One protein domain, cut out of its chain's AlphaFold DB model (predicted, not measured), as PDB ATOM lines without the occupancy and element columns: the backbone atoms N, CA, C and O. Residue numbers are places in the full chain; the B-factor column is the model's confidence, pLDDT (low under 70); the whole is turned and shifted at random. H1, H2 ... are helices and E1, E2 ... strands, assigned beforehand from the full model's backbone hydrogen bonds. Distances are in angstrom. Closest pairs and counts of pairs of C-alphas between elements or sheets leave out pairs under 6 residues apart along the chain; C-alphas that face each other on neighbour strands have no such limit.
ATOM      1  N   SER A  31     205.626 108.080 105.483       62.88
ATOM      2  CA  SER A  31     204.553 107.220 106.012       62.88
ATOM      3  C   SER A  31     204.683 106.994 107.525       62.88
ATOM      4  O   SER A  31     204.419 105.908 108.035       62.88
ATOM      5  N   LEU A  32     205.177 107.992 108.252       80.69
ATOM      6  CA  LEU A  32     205.363 107.895 109.684       80.69
ATOM      7  C   LEU A  32     204.085 108.362 110.363       80.69
ATOM      8  O   LEU A  32     203.667 109.517 110.239       80.69
ATOM      9  N   THR A  33     203.482 107.433 111.082       88.00
ATOM     10  CA  THR A  33     202.377 107.694 111.988       88.00
ATOM     11  C   THR A  33     202.863 107.485 113.416       88.00
ATOM     12  O   THR A  33     203.736 106.655 113.679       88.00
ATOM     13  N   VAL A  34     202.313 108.247 114.352       86.75
ATOM     14  CA  VAL A  34     202.431 107.963 115.785       86.75
ATOM     15  C   VAL A  34     201.024 107.658 116.258       86.75
ATOM     16  O   VAL A  34     200.131 108.480 116.074       86.75
ATOM     17  N   GLN A  35     200.815 106.449 116.783       86.88
ATOM     18  CA  GLN A  35     199.486 105.963 117.186       86.88
ATOM     19  C   GLN A  35     198.431 106.082 116.065       86.88
ATOM     20  O   GLN A  35     197.276 106.395 116.307       86.88
ATOM     21  N   GLY A  36     198.834 105.866 114.807       87.12
ATOM     22  CA  GLY A  36     197.929 105.971 113.658       87.12
ATOM     23  C   GLY A  36     197.681 107.400 113.158       87.12
ATOM     24  O   GLY A  36     197.122 107.559 112.076       87.12
ATOM     25  N   VAL A  37     198.160 108.445 113.837       89.44
ATOM     26  CA  VAL A  37     198.069 109.827 113.339       89.44
ATOM     27  C   VAL A  37     199.315 110.174 112.512       89.44
ATOM     28  O   VAL A  37     200.434 110.020 113.012       89.44
ATOM     29  N   PRO A  38     199.180 110.654 111.260       90.25
ATOM     30  CA  PRO A  38     200.307 111.138 110.462       90.25
ATOM     31  C   PRO A  38     201.098 112.244 111.174       90.25
ATOM     32  O   PRO A  38     200.521 113.200 111.689       90.25
ATOM     33  N   ILE A  39     202.434 112.164 111.154       89.06
ATOM     34  CA  ILE A  39     203.302 113.121 111.869       89.06
ATOM     35  C   ILE A  39     203.032 114.583 111.476       89.06
ATOM     36  O   ILE A  39     203.052 115.461 112.338       89.06
ATOM     37  N   GLY A  40     202.748 114.858 110.197       88.81
ATOM     38  CA  GLY A  40     202.429 116.218 109.739       88.81
ATOM     39  C   GLY A  40     201.224 116.823 110.468       88.81
ATOM     40  O   GLY A  40     201.245 117.995 110.838       88.81
ATOM     41  N   ILE A  41     200.227 115.992 110.764       88.88
ATOM     42  CA  ILE A  41     198.998 116.378 111.460       88.88
ATOM     43  C   ILE A  41     199.270 116.611 112.947       88.88
ATOM     44  O   ILE A  41     198.771 117.576 113.520       88.88
ATOM     45  N   ILE A  42     200.138 115.802 113.560       88.81
ATOM     46  CA  ILE A  42     200.591 116.019 114.943       88.81
ATOM     47  C   ILE A  42     201.297 117.372 115.064       88.81
ATOM     48  O   ILE A  42     200.996 118.144 115.972       88.81
ATOM     49  N   PHE A  43     202.209 117.699 114.144       90.19
ATOM     50  CA  PHE A  43     202.875 119.003 114.155       90.19
ATOM     51  C   PHE A  43     201.892 120.158 113.963       90.19
ATOM     52  O   PHE A  43     201.994 121.149 114.684       90.19
ATOM     53  N   LYS A  44     200.927 120.017 113.049       89.38
ATOM     54  CA  LYS A  44     199.857 121.001 112.836       89.38
ATOM     55  C   LYS A  44     199.061 121.243 114.121       89.38
ATOM     56  O   LYS A  44     198.899 122.387 114.535       89.38
ATOM     57  N   PHE A  45     198.645 120.170 114.793       90.12
ATOM     58  CA  PHE A  45     197.967 120.232 116.085       90.12
ATOM     59  C   PHE A  45     198.829 120.909 117.164       90.12
ATOM     60  O   PHE A  45     198.356 121.795 117.870       90.12
ATOM     61  N   LEU A  46     200.113 120.552 117.271       89.69
ATOM     62  CA  LEU A  46     201.026 121.124 118.269       89.69
ATOM     63  C   LEU A  46     201.359 122.606 118.030       89.69
ATOM     64  O   LEU A  46     201.766 123.299 118.965       89.69
ATOM     65  N   GLN A  47     201.220 123.094 116.799       94.75
ATOM     66  CA  GLN A  47     201.382 124.509 116.464       94.75
ATOM     67  C   GLN A  47     200.132 125.332 116.798       94.75
ATOM     68  O   GLN A  47     200.231 126.551 116.950       94.75
ATOM     69  N   ASP A  48     198.980 124.685 116.976       95.00
ATOM     70  CA  ASP A  48     197.735 125.351 117.318       95.00
ATOM     71  C   ASP A  48     197.605 125.549 118.839       95.00
ATOM     72  O   ASP A  48     197.632 124.609 119.636       95.00
ATOM     73  N   GLY A  49     197.518 126.809 119.274       94.56
ATOM     74  CA  GLY A  49     197.374 127.142 120.693       94.56
ATOM     75  C   GLY A  49     196.064 126.631 121.289       94.56
ATOM     76  O   GLY A  49     196.084 126.020 122.354       94.56
ATOM     77  N   GLN A  50     194.956 126.824 120.571       94.44
ATOM     78  CA  GLN A  50     193.612 126.489 121.042       94.44
ATOM     79  C   GLN A  50     193.396 124.975 121.102       94.44
ATOM     80  O   GLN A  50     192.839 124.474 122.073       94.44
ATOM     81  N   ALA A  51     193.885 124.228 120.108       90.06
ATOM     82  CA  ALA A  51     193.753 122.774 120.075       90.06
ATOM     83  C   ALA A  51     194.524 122.116 121.228       90.06
ATOM     84  O   ALA A  51     194.009 121.215 121.890       90.06
ATOM     85  N   ARG A  52     195.742 122.602 121.509       92.38
ATOM     86  CA  ARG A  52     196.532 122.140 122.657       92.38
ATOM     87  C   ARG A  52     195.858 122.469 123.977       92.38
ATOM     88  O   ARG A  52     195.770 121.597 124.832       92.38
ATOM     89  N   GLU A  53     195.403 123.707 124.152       94.44
ATOM     90  CA  GLU A  53     194.721 124.126 125.378       94.44
ATOM     91  C   GLU A  53     193.477 123.275 125.639       94.44
ATOM     92  O   GLU A  53     193.328 122.748 126.742       94.44
ATOM     93  N   ALA A  54     192.645 123.055 124.617       89.56
ATOM     94  CA  ALA A  54     191.462 122.212 124.726       89.56
ATOM     95  C   ALA A  54     191.813 120.756 125.078       89.56
ATOM     96  O   ALA A  54     191.180 120.163 125.948       89.56
ATOM     97  N   TYR A  55     192.866 120.196 124.470       88.12
ATOM     98  CA  TYR A  55     193.347 118.845 124.778       88.12
ATOM     99  C   TYR A  55     193.850 118.709 126.220       88.12
ATOM    100  O   TYR A  55     193.447 117.793 126.931       88.12
ATOM    101  N   PHE A  56     194.705 119.627 126.684       90.81
ATOM    102  CA  PHE A  56     195.269 119.562 128.038       90.81
ATOM    103  C   PHE A  56     194.277 119.958 129.140       90.81
ATOM    104  O   PHE A  56     194.517 119.640 130.303       90.81
ATOM    105  N   SER A  57     193.170 120.615 128.786       92.56
ATOM    106  CA  SER A  57     192.101 120.996 129.720       92.56
ATOM    107  C   SER A  57     190.937 119.994 129.766       92.56
ATOM    108  O   SER A  57     189.949 120.267 130.441       92.56
ATOM    109  N   ASP A  58     191.030 118.862 129.051       87.44
ATOM    110  CA  ASP A  58     189.941 117.881 128.861       87.44
ATOM    111  C   ASP A  58     188.641 118.506 128.296       87.44
ATOM    112  O   ASP A  58     187.534 117.992 128.479       87.44
ATOM    113  N   ASP A  59     188.756 119.620 127.558       89.56
ATOM    114  CA  ASP A  59     187.636 120.237 126.846       89.56
ATOM    115  C   ASP A  59     187.407 119.513 125.516       89.56
ATOM    116  O   ASP A  59     187.838 119.931 124.439       89.56
ATOM    117  N   LYS A  60     186.699 118.386 125.598       84.88
ATOM    118  CA  LYS A  60     186.390 117.530 124.443       84.88
ATOM    119  C   LYS A  60     185.602 118.258 123.358       84.88
ATOM    120  O   LYS A  60     185.760 117.944 122.178       84.88
ATOM    121  N   GLN A  61     184.744 119.207 123.739       86.56
ATOM    122  CA  GLN A  61     183.935 119.953 122.781       86.56
ATOM    123  C   GLN A  61     184.788 120.989 122.050       86.56
ATOM    124  O   GLN A  61     184.750 121.029 120.820       86.56
ATOM    125  N   GLY A  62     185.584 121.773 122.783       89.06
ATOM    126  CA  GLY A  62     186.534 122.717 122.198       89.06
ATOM    127  C   GLY A  62     187.557 122.019 121.305       89.06
ATOM    128  O   GLY A  62     187.814 122.468 120.188       89.06
ATOM    129  N   LEU A  63     188.061 120.859 121.738       87.56
ATOM    130  CA  LEU A  63     188.981 120.041 120.953       87.56
ATOM    131  C   LEU A  63     188.327 119.566 119.651       87.56
ATOM    132  O   LEU A  63     188.927 119.702 118.588       87.56
ATOM    133  N   HIS A  64     187.093 119.059 119.709       84.56
ATOM    134  CA  HIS A  64     186.361 118.628 118.518       84.56
ATOM    135  C   HIS A  64     186.173 119.765 117.511       84.56
ATOM    136  O   HIS A  64     186.521 119.609 116.340       84.56
ATOM    137  N   THR A  65     185.669 120.912 117.972       89.81
ATOM    138  CA  THR A  65     185.478 122.089 117.120       89.81
ATOM    139  C   THR A  65     186.796 122.511 116.485       89.81
ATOM    140  O   THR A  65     186.846 122.726 115.277       89.81
ATOM    141  N   ARG A  66     187.888 122.549 117.257       90.88
ATOM    142  CA  ARG A  66     189.172 122.997 116.725       90.88
ATOM    143  C   ARG A  66     189.800 122.008 115.744       90.88
ATOM    144  O   ARG A  66     190.344 122.432 114.731       90.88
ATOM    145  N   LEU A  67     189.705 120.700 115.994       88.12
ATOM    146  CA  LEU A  67     190.165 119.674 115.046       88.12
ATOM    147  C   LEU A  67     189.383 119.725 113.728       88.12
ATOM    148  O   LEU A  67     189.980 119.545 112.665       88.12
ATOM    149  N   GLN A  68     188.080 120.010 113.796       88.88
ATOM    150  CA  GLN A  68     187.237 120.214 112.620       88.88
ATOM    151  C   GLN A  68     187.645 121.474 111.843       88.88
ATOM    152  O   GLN A  68     187.797 121.418 110.628       88.88
ATOM    153  N   GLU A  69     187.871 122.601 112.524       92.06
ATOM    154  CA  GLU A  69     188.351 123.843 111.896       92.06
ATOM    155  C   GLU A  69     189.731 123.688 111.243       92.06
ATOM    156  O   GLU A  69     190.022 124.330 110.233       92.06
ATOM    157  N   LEU A  70     190.584 122.836 111.816       91.00
ATOM    158  CA  LEU A  70     191.894 122.491 111.275       91.00
ATOM    159  C   LEU A  70     191.832 121.427 110.173       91.00
ATOM    160  O   LEU A  70     192.890 121.042 109.685       91.00
ATOM    161  N   ASP A  71     190.653 120.941 109.786       92.31
ATOM    162  CA  ASP A  71     190.471 119.916 108.748       92.31
ATOM    163  C   ASP A  71     191.298 118.635 108.999       92.31
ATOM    164  O   ASP A  71     191.731 117.940 108.081       92.31
ATOM    165  N   VAL A  72     191.564 118.326 110.276       90.50
ATOM    166  CA  VAL A  72     192.432 117.205 110.675       90.50
ATOM    167  C   VAL A  72     191.847 115.875 110.216       90.50
ATOM    168  O   VAL A  72     192.577 115.004 109.749       90.50
ATOM    169  N   GLU A  73     190.533 115.712 110.335       89.69
ATOM    170  CA  GLU A  73     189.849 114.483 109.947       89.69
ATOM    171  C   GLU A  73     189.986 114.201 108.446       89.69
ATOM    172  O   GLU A  73     190.359 113.089 108.076       89.69
ATOM    173  N   GLU A  74     189.769 115.197 107.584       91.44
ATOM    174  CA  GLU A  74     189.903 115.024 106.134       91.44
ATOM    175  C   GLU A  74     191.355 114.810 105.699       91.44
ATOM    176  O   GLU A  74     191.613 114.012 104.797       91.44
ATOM    177  N   GLU A  75     192.328 115.439 106.363       92.00
ATOM    178  CA  GLU A  75     193.746 115.169 106.105       92.00
ATOM    179  C   GLU A  75     194.135 113.730 106.486       92.00
ATOM    180  O   GLU A  75     194.851 113.059 105.734       92.00
ATOM    181  N   ILE A  76     193.627 113.213 107.613       91.44
ATOM    182  CA  ILE A  76     193.809 111.802 107.982       91.44
ATOM    183  C   ILE A  76     193.093 110.896 106.967       91.44
ATOM    184  O   ILE A  76     193.684 109.910 106.515       91.44
ATOM    185  N   LYS A  77     191.863 111.232 106.546       93.12
ATOM    186  CA  LYS A  77     191.138 110.499 105.490       93.12
ATOM    187  C   LYS A  77     191.956 110.450 104.215       93.12
ATOM    188  O   LYS A  77     192.150 109.372 103.667       93.12
ATOM    189  N   ALA A  78     192.500 111.574 103.765       92.75
ATOM    190  CA  ALA A  78     193.332 111.636 102.570       92.75
ATOM    191  C   ALA A  78     194.571 110.729 102.671       92.75
ATOM    192  O   ALA A  78     194.925 110.082 101.686       92.75
ATOM    193  N   PHE A  79     195.186 110.632 103.854       91.38
ATOM    194  CA  PHE A  79     196.320 109.741 104.100       91.38
ATOM    195  C   PHE A  79     195.942 108.252 104.000       91.38
ATOM    196  O   PHE A  79     196.678 107.474 103.385       91.38
ATOM    197  N   TYR A  80     194.799 107.855 104.569       92.50
ATOM    198  CA  TYR A  80     194.378 106.450 104.646       92.50
ATOM    199  C   TYR A  80     193.510 105.964 103.482       92.50
ATOM    200  O   TYR A  80     193.462 104.761 103.226       92.50
ATOM    201  N   ARG A  81     192.864 106.859 102.729       93.56
ATOM    202  CA  ARG A  81     191.981 106.527 101.595       93.56
ATOM    203  C   ARG A  81     192.620 105.595 100.550       93.56
ATOM    204  O   ARG A  81     191.921 104.712 100.058       93.56
ATOM    205  N   PRO A  82     193.930 105.682 100.231       92.44
ATOM    206  CA  PRO A  82     194.576 104.703  99.354       92.44
ATOM    207  C   PRO A  82     194.650 103.278  99.932       92.44
ATOM    208  O   PRO A  82     194.775 102.326  99.166       92.44
ATOM    209  N   GLN A  83     194.619 103.121 101.260       92.69
ATOM    210  CA  GLN A  83     194.693 101.824 101.948       92.69
ATOM    211  C   GLN A  83     193.316 101.290 102.365       92.69
ATOM    212  O   GLN A  83     193.134 100.075 102.438       92.69
ATOM    213  N   ILE A  84     192.353 102.179 102.625       90.81
ATOM    214  CA  ILE A  84     190.988 101.848 103.050       90.81
ATOM    215  C   ILE A  84     190.002 102.494 102.061       90.81
ATOM    216  O   ILE A  84     189.583 103.630 102.270       90.81
ATOM    217  N   PRO A  85     189.633 101.794 100.970       90.06
ATOM    218  CA  PRO A  85     188.770 102.361  99.927       90.06
ATOM    219  C   PRO A  85     187.294 102.496 100.326       90.06
ATOM    220  O   PRO A  85     186.545 103.237  99.698       90.06
ATOM    221  N   ASP A  86     186.854 101.721 101.315       92.25
ATOM    222  CA  ASP A  86     185.493 101.776 101.848       92.25
ATOM    223  C   ASP A  86     185.385 102.971 102.804       92.25
ATOM    224  O   ASP A  86     185.957 102.940 103.893       92.25
ATOM    225  N   GLU A  87     184.668 104.018 102.390       89.62
ATOM    226  CA  GLU A  87     184.549 105.275 103.144       89.62
ATOM    227  C   GLU A  87     183.925 105.080 104.535       89.62
ATOM    228  O   GLU A  87     184.297 105.788 105.465       89.62
ATOM    229  N   VAL A  88     183.040 104.094 104.728       87.50
ATOM    230  CA  VAL A  88     182.463 103.820 106.057       87.50
ATOM    231  C   VAL A  88     183.523 103.218 106.976       87.50
ATOM    232  O   VAL A  88     183.653 103.622 108.130       87.50
ATOM    233  N   LYS A  89     184.326 102.283 106.457       88.69
ATOM    234  CA  LYS A  89     185.442 101.696 107.217       88.69
ATOM    235  C   LYS A  89     186.555 102.702 107.470       88.69
ATOM    236  O   LYS A  89     187.183 102.647 108.523       88.69
ATOM    237  N   LEU A  90     186.807 103.601 106.520       91.75
ATOM    238  CA  LEU A  90     187.770 104.686 106.667       91.75
ATOM    239  C   LEU A  90     187.337 105.642 107.782       91.75
ATOM    240  O   LEU A  90     188.131 105.934 108.672       91.75
ATOM    241  N   ASP A  91     186.076 106.071 107.770       90.75
ATOM    242  CA  ASP A  91     185.507 106.933 108.805       90.75
ATOM    243  C   ASP A  91     185.612 106.278 110.191       90.75
ATOM    244  O   ASP A  91     186.179 106.858 111.119       90.75
ATOM    245  N   GLN A  92     185.198 105.011 110.307       89.69
ATOM    246  CA  GLN A  92     185.300 104.246 111.552       89.69
ATOM    247  C   GLN A  92     186.753 104.093 112.026       89.69
ATOM    248  O   GLN A  92     187.031 104.250 113.215       89.69
ATOM    249  N   HIS A  93     187.690 103.816 111.115       91.12
ATOM    250  CA  HIS A  93     189.112 103.695 111.439       91.12
ATOM    251  C   HIS A  93     189.674 104.988 112.039       91.12
ATOM    252  O   HIS A  93     190.408 104.955 113.026       91.12
ATOM    253  N   ILE A  94     189.297 106.135 111.483       91.38
ATOM    254  CA  ILE A  94     189.782 107.442 111.938       91.38
ATOM    255  C   ILE A  94     189.174 107.815 113.279       91.38
ATOM    256  O   ILE A  94     189.886 108.264 114.177       91.38
ATOM    257  N   HIS A  95     187.880 107.558 113.457       90.06
ATOM    258  CA  HIS A  95     187.243 107.726 114.753       90.06
ATOM    259  C   HIS A  95     187.878 106.829 115.820       90.06
ATOM    260  O   HIS A  95     188.068 107.288 116.948       90.06
ATOM    261  N   GLN A  96     188.273 105.597 115.476       90.62
ATOM    262  CA  GLN A  96     189.015 104.725 116.387       90.62
ATOM    263  C   GLN A  96     190.379 105.325 116.758       90.62
ATOM    264  O   GLN A  96     190.706 105.362 117.938       90.62
ATOM    265  N   ILE A  97     191.135 105.876 115.799       91.25
ATOM    266  CA  ILE A  97     192.406 106.571 116.082       91.25
ATOM    267  C   ILE A  97     192.192 107.733 117.066       91.25
ATOM    268  O   ILE A  97     192.952 107.885 118.026       91.25
ATOM    269  N   PHE A  98     191.155 108.550 116.861       86.94
ATOM    270  CA  PHE A  98     190.847 109.659 117.767       86.94
ATOM    271  C   PHE A  98     190.448 109.184 119.166       86.94
ATOM    272  O   PHE A  98     190.839 109.803 120.161       86.94
ATOM    273  N   TYR A  99     189.708 108.083 119.255       87.88
ATOM    274  CA  TYR A  99     189.367 107.466 120.528       87.88
ATOM    275  C   TYR A  99     190.602 106.925 121.250       87.88
ATOM    276  O   TYR A  99     190.820 107.264 122.411       87.88
ATOM    277  N   ASP A 100     191.455 106.172 120.557       87.62
ATOM    278  CA  ASP A 100     192.655 105.567 121.138       87.62
ATOM    279  C   ASP A 100     193.665 106.625 121.615       87.62
ATOM    280  O   ASP A 100     194.360 106.429 122.612       87.62
ATOM    281  N   THR A 101     193.736 107.764 120.919       84.06
ATOM    282  CA  THR A 101     194.731 108.819 121.184       84.06
ATOM    283  C   THR A 101     194.244 109.872 122.186       84.06
ATOM    284  O   THR A 101     195.038 110.415 122.957       84.06
ATOM    285  N   ALA A 102     192.951 110.206 122.170       79.81
ATOM    286  CA  ALA A 102     192.397 111.337 122.925       79.81
ATOM    287  C   ALA A 102     191.137 110.995 123.740       79.81
ATOM    288  O   ALA A 102     190.568 111.873 124.385       79.81
ATOM    289  N   GLY A 103     190.651 109.751 123.695       80.06
ATOM    290  CA  GLY A 103     189.376 109.364 124.308       80.06
ATOM    291  C   GLY A 103     188.158 110.038 123.667       80.06
ATOM    292  O   GLY A 103     187.084 110.085 124.273       80.06
ATOM    293  N   TYR A 104     188.316 110.600 122.464       80.25
ATOM    294  CA  TYR A 104     187.246 111.272 121.734       80.25
ATOM    295  C   TYR A 104     186.308 110.247 121.083       80.25
ATOM    296  O   TYR A 104     186.752 109.340 120.388       80.25
ATOM    297  N   VAL A 105     184.998 110.424 121.267       79.75
ATOM    298  CA  VAL A 105     183.959 109.582 120.657       79.75
ATOM    299  C   VAL A 105     183.057 110.462 119.797       79.75
ATOM    300  O   VAL A 105     182.437 111.403 120.293       79.75
ATOM    301  N   GLY A 106     182.980 110.162 118.500       77.12
ATOM    302  CA  GLY A 106     182.092 110.874 117.582       77.12
ATOM    303  C   GLY A 106     180.615 110.588 117.867       77.12
ATOM    304  O   GLY A 106     180.257 109.492 118.280       77.12
ATOM    305  N   LYS A 107     179.723 111.545 117.575       80.06
ATOM    306  CA  LYS A 107     178.265 111.431 117.831       80.06
ATOM    307  C   LYS A 107     177.566 110.269 117.109       80.06
ATOM    308  O   LYS A 107     176.414 109.967 117.420       80.06
ATOM    309  N   ALA A 108     178.202 109.706 116.087       80.62
ATOM    310  CA  ALA A 108     177.692 108.570 115.326       80.62
ATOM    311  C   ALA A 108     178.175 107.218 115.876       80.62
ATOM    312  O   ALA A 108     177.745 106.186 115.370       80.62
ATOM    313  N   TYR A 109     179.038 107.220 116.893       86.12
ATOM    314  CA  TYR A 109     179.727 106.038 117.388       86.12
ATOM    315  C   TYR A 109     179.488 105.827 118.881       86.12
ATOM    316  O   TYR A 109     179.283 106.770 119.643       86.12
ATOM    317  N   GLN A 110     179.564 104.570 119.295       86.19
ATOM    318  CA  GLN A 110     179.592 104.153 120.690       86.19
ATOM    319  C   GLN A 110     180.720 103.148 120.905       86.19
ATOM    320  O   GLN A 110     181.109 102.436 119.980       86.19
ATOM    321  N   VAL A 111     181.234 103.074 122.128       84.19
ATOM    322  CA  VAL A 111     182.271 102.107 122.503       84.19
ATOM    323  C   VAL A 111     181.588 100.809 122.927       84.19
ATOM    324  O   VAL A 111     180.765 100.811 123.842       84.19
ATOM    325  N   ASN A 112     181.906  99.700 122.262       81.00
ATOM    326  CA  ASN A 112     181.416  98.383 122.664       81.00
ATOM    327  C   ASN A 112     182.176  97.847 123.899       81.00
ATOM    328  O   ASN A 112     183.146  98.439 124.371       81.00
ATOM    329  N   ALA A 113     181.764  96.688 124.422       73.38
ATOM    330  CA  ALA A 113     182.387  96.084 125.607       73.38
ATOM    331  C   ALA A 113     183.875  95.712 125.419       73.38
ATOM    332  O   ALA A 113     184.580  95.490 126.401       73.38
ATOM    333  N   GLN A 114     184.354  95.638 124.175       78.25
ATOM    334  CA  GLN A 114     185.742  95.341 123.817       78.25
ATOM    335  C   GLN A 114     186.595  96.609 123.640       78.25
ATOM    336  O   GLN A 114     187.779  96.501 123.337       78.25
ATOM    337  N   GLY A 115     186.023  97.803 123.837       77.44
ATOM    338  CA  GLY A 115     186.735  99.071 123.664       77.44
ATOM    339  C   GLY A 115     186.833  99.547 122.211       77.44
ATOM    340  O   GLY A 115     187.606 100.457 121.927       77.44
ATOM    341  N   THR A 116     186.073  98.957 121.286       84.19
ATOM    342  CA  THR A 116     186.047  99.344 119.867       84.19
ATOM    343  C   THR A 116     184.860 100.257 119.581       84.19
ATOM    344  O   THR A 116     183.752 100.010 120.064       84.19
ATOM    345  N   LEU A 117     185.070 101.293 118.769       84.38
ATOM    346  CA  LEU A 117     183.998 102.135 118.267       84.38
ATOM    347  C   LEU A 117     183.183 101.405 117.206       84.38
ATOM    348  O   LEU A 117     183.704 100.933 116.195       84.38
ATOM    349  N   VAL A 118     181.875 101.369 117.429       85.62
ATOM    350  CA  VAL A 118     180.882 100.827 116.505       85.62
ATOM    351  C   VAL A 118     179.851 101.904 116.196       85.62
ATOM    352  O   VAL A 118     179.538 102.740 117.047       85.62
ATOM    353  N   LEU A 119     179.340 101.911 114.965       84.06
ATOM    354  CA  LEU A 119     178.283 102.834 114.555       84.06
ATOM    355  C   LEU A 119     177.033 102.625 115.417       84.06
ATOM    356  O   LEU A 119     176.591 101.495 115.627       84.06
ATOM    357  N   ILE A 120     176.450 103.724 115.893       83.88
ATOM    358  CA  ILE A 120     175.196 103.698 116.643       83.88
ATOM    359  C   ILE A 120     174.067 103.324 115.690       83.88
ATOM    360  O   ILE A 120     173.698 104.089 114.791       83.88
TER     361      ILE A 120
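AT A GLANCE: This is residues 31 to 120 of the 190 residues of an uncharacterized protein of Acaryochloris marina (strain MBIC 11017) (UniProt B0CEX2). Four short helices, H1 to H4, make a winding turn that brings H4 back beside H1, while the longest helix, H5, crosses H4. A small strand hairpin, E1 and E2, packs on H5, on a side turned away from H1 to H4. The 90 printed residues have five named helices, then two strands in an antiparallel sheet, E1 - E2; the class is mostly helix. The whole is compact, with a radius of gyration of the C-alphas of 12.8 A, and spans 33 by 30 by 20 A.

HOW THE PARTS SIT: H1, residues 39 to 47, and H2, residues 49 to 56, only just touch, with 3 pairs of C-alphas within 8 A, only at the corner by their link; the closest C-alphas are those of Phe 45 and Ala 51, 6.3 A apart. H2 and H3, residues 60 to 69, form a helical hairpin and touch, closest at the C-alphas of Ala 54 and Leu 63, 5.0 A. H4, residues 72 to 80, and H1 only just touch, with 3 pairs of C-alphas within 8 A, the closest those of Ile 41 and Val 72, 6.7 A; they run opposite ways at a shallow tilt of 11 degrees. H5, residues 87 to 102, touches H4 with residues 90 to 94 alone, at a steep tilt of 59 degrees; the closest C-alphas are those of Lys 77 and Leu 90, 6.8 A. E1, residues 109 to 111, and E2, residues 117 to 119, form a hairpin, with N 110 and O 118 within hydrogen-bond range at 2.9 A. The closest C-alphas of H5 and E2 are those of Gln 96 and Leu 117, 6.0 A. H1 and H5 are apart. In H1, H2, H3, H4 and H5 every O i to N i+4 pair is within hydrogen-bond range.

IN THESE COORDINATES: H1 begins at C-alpha 39 (203.302, 113.121, 111.869). H3 measures 14.2 A and H5 22.1 A from first to last C-alpha. E2 ends at C-alpha 119 (178.283, 102.834, 114.555).

THE WHOLE: The C-alphas of Gln 47 and Ala 113, the two farthest apart, are 35.4 A from each other. The printed part has no cut and no long link. Residue 31 has a pLDDT under 70.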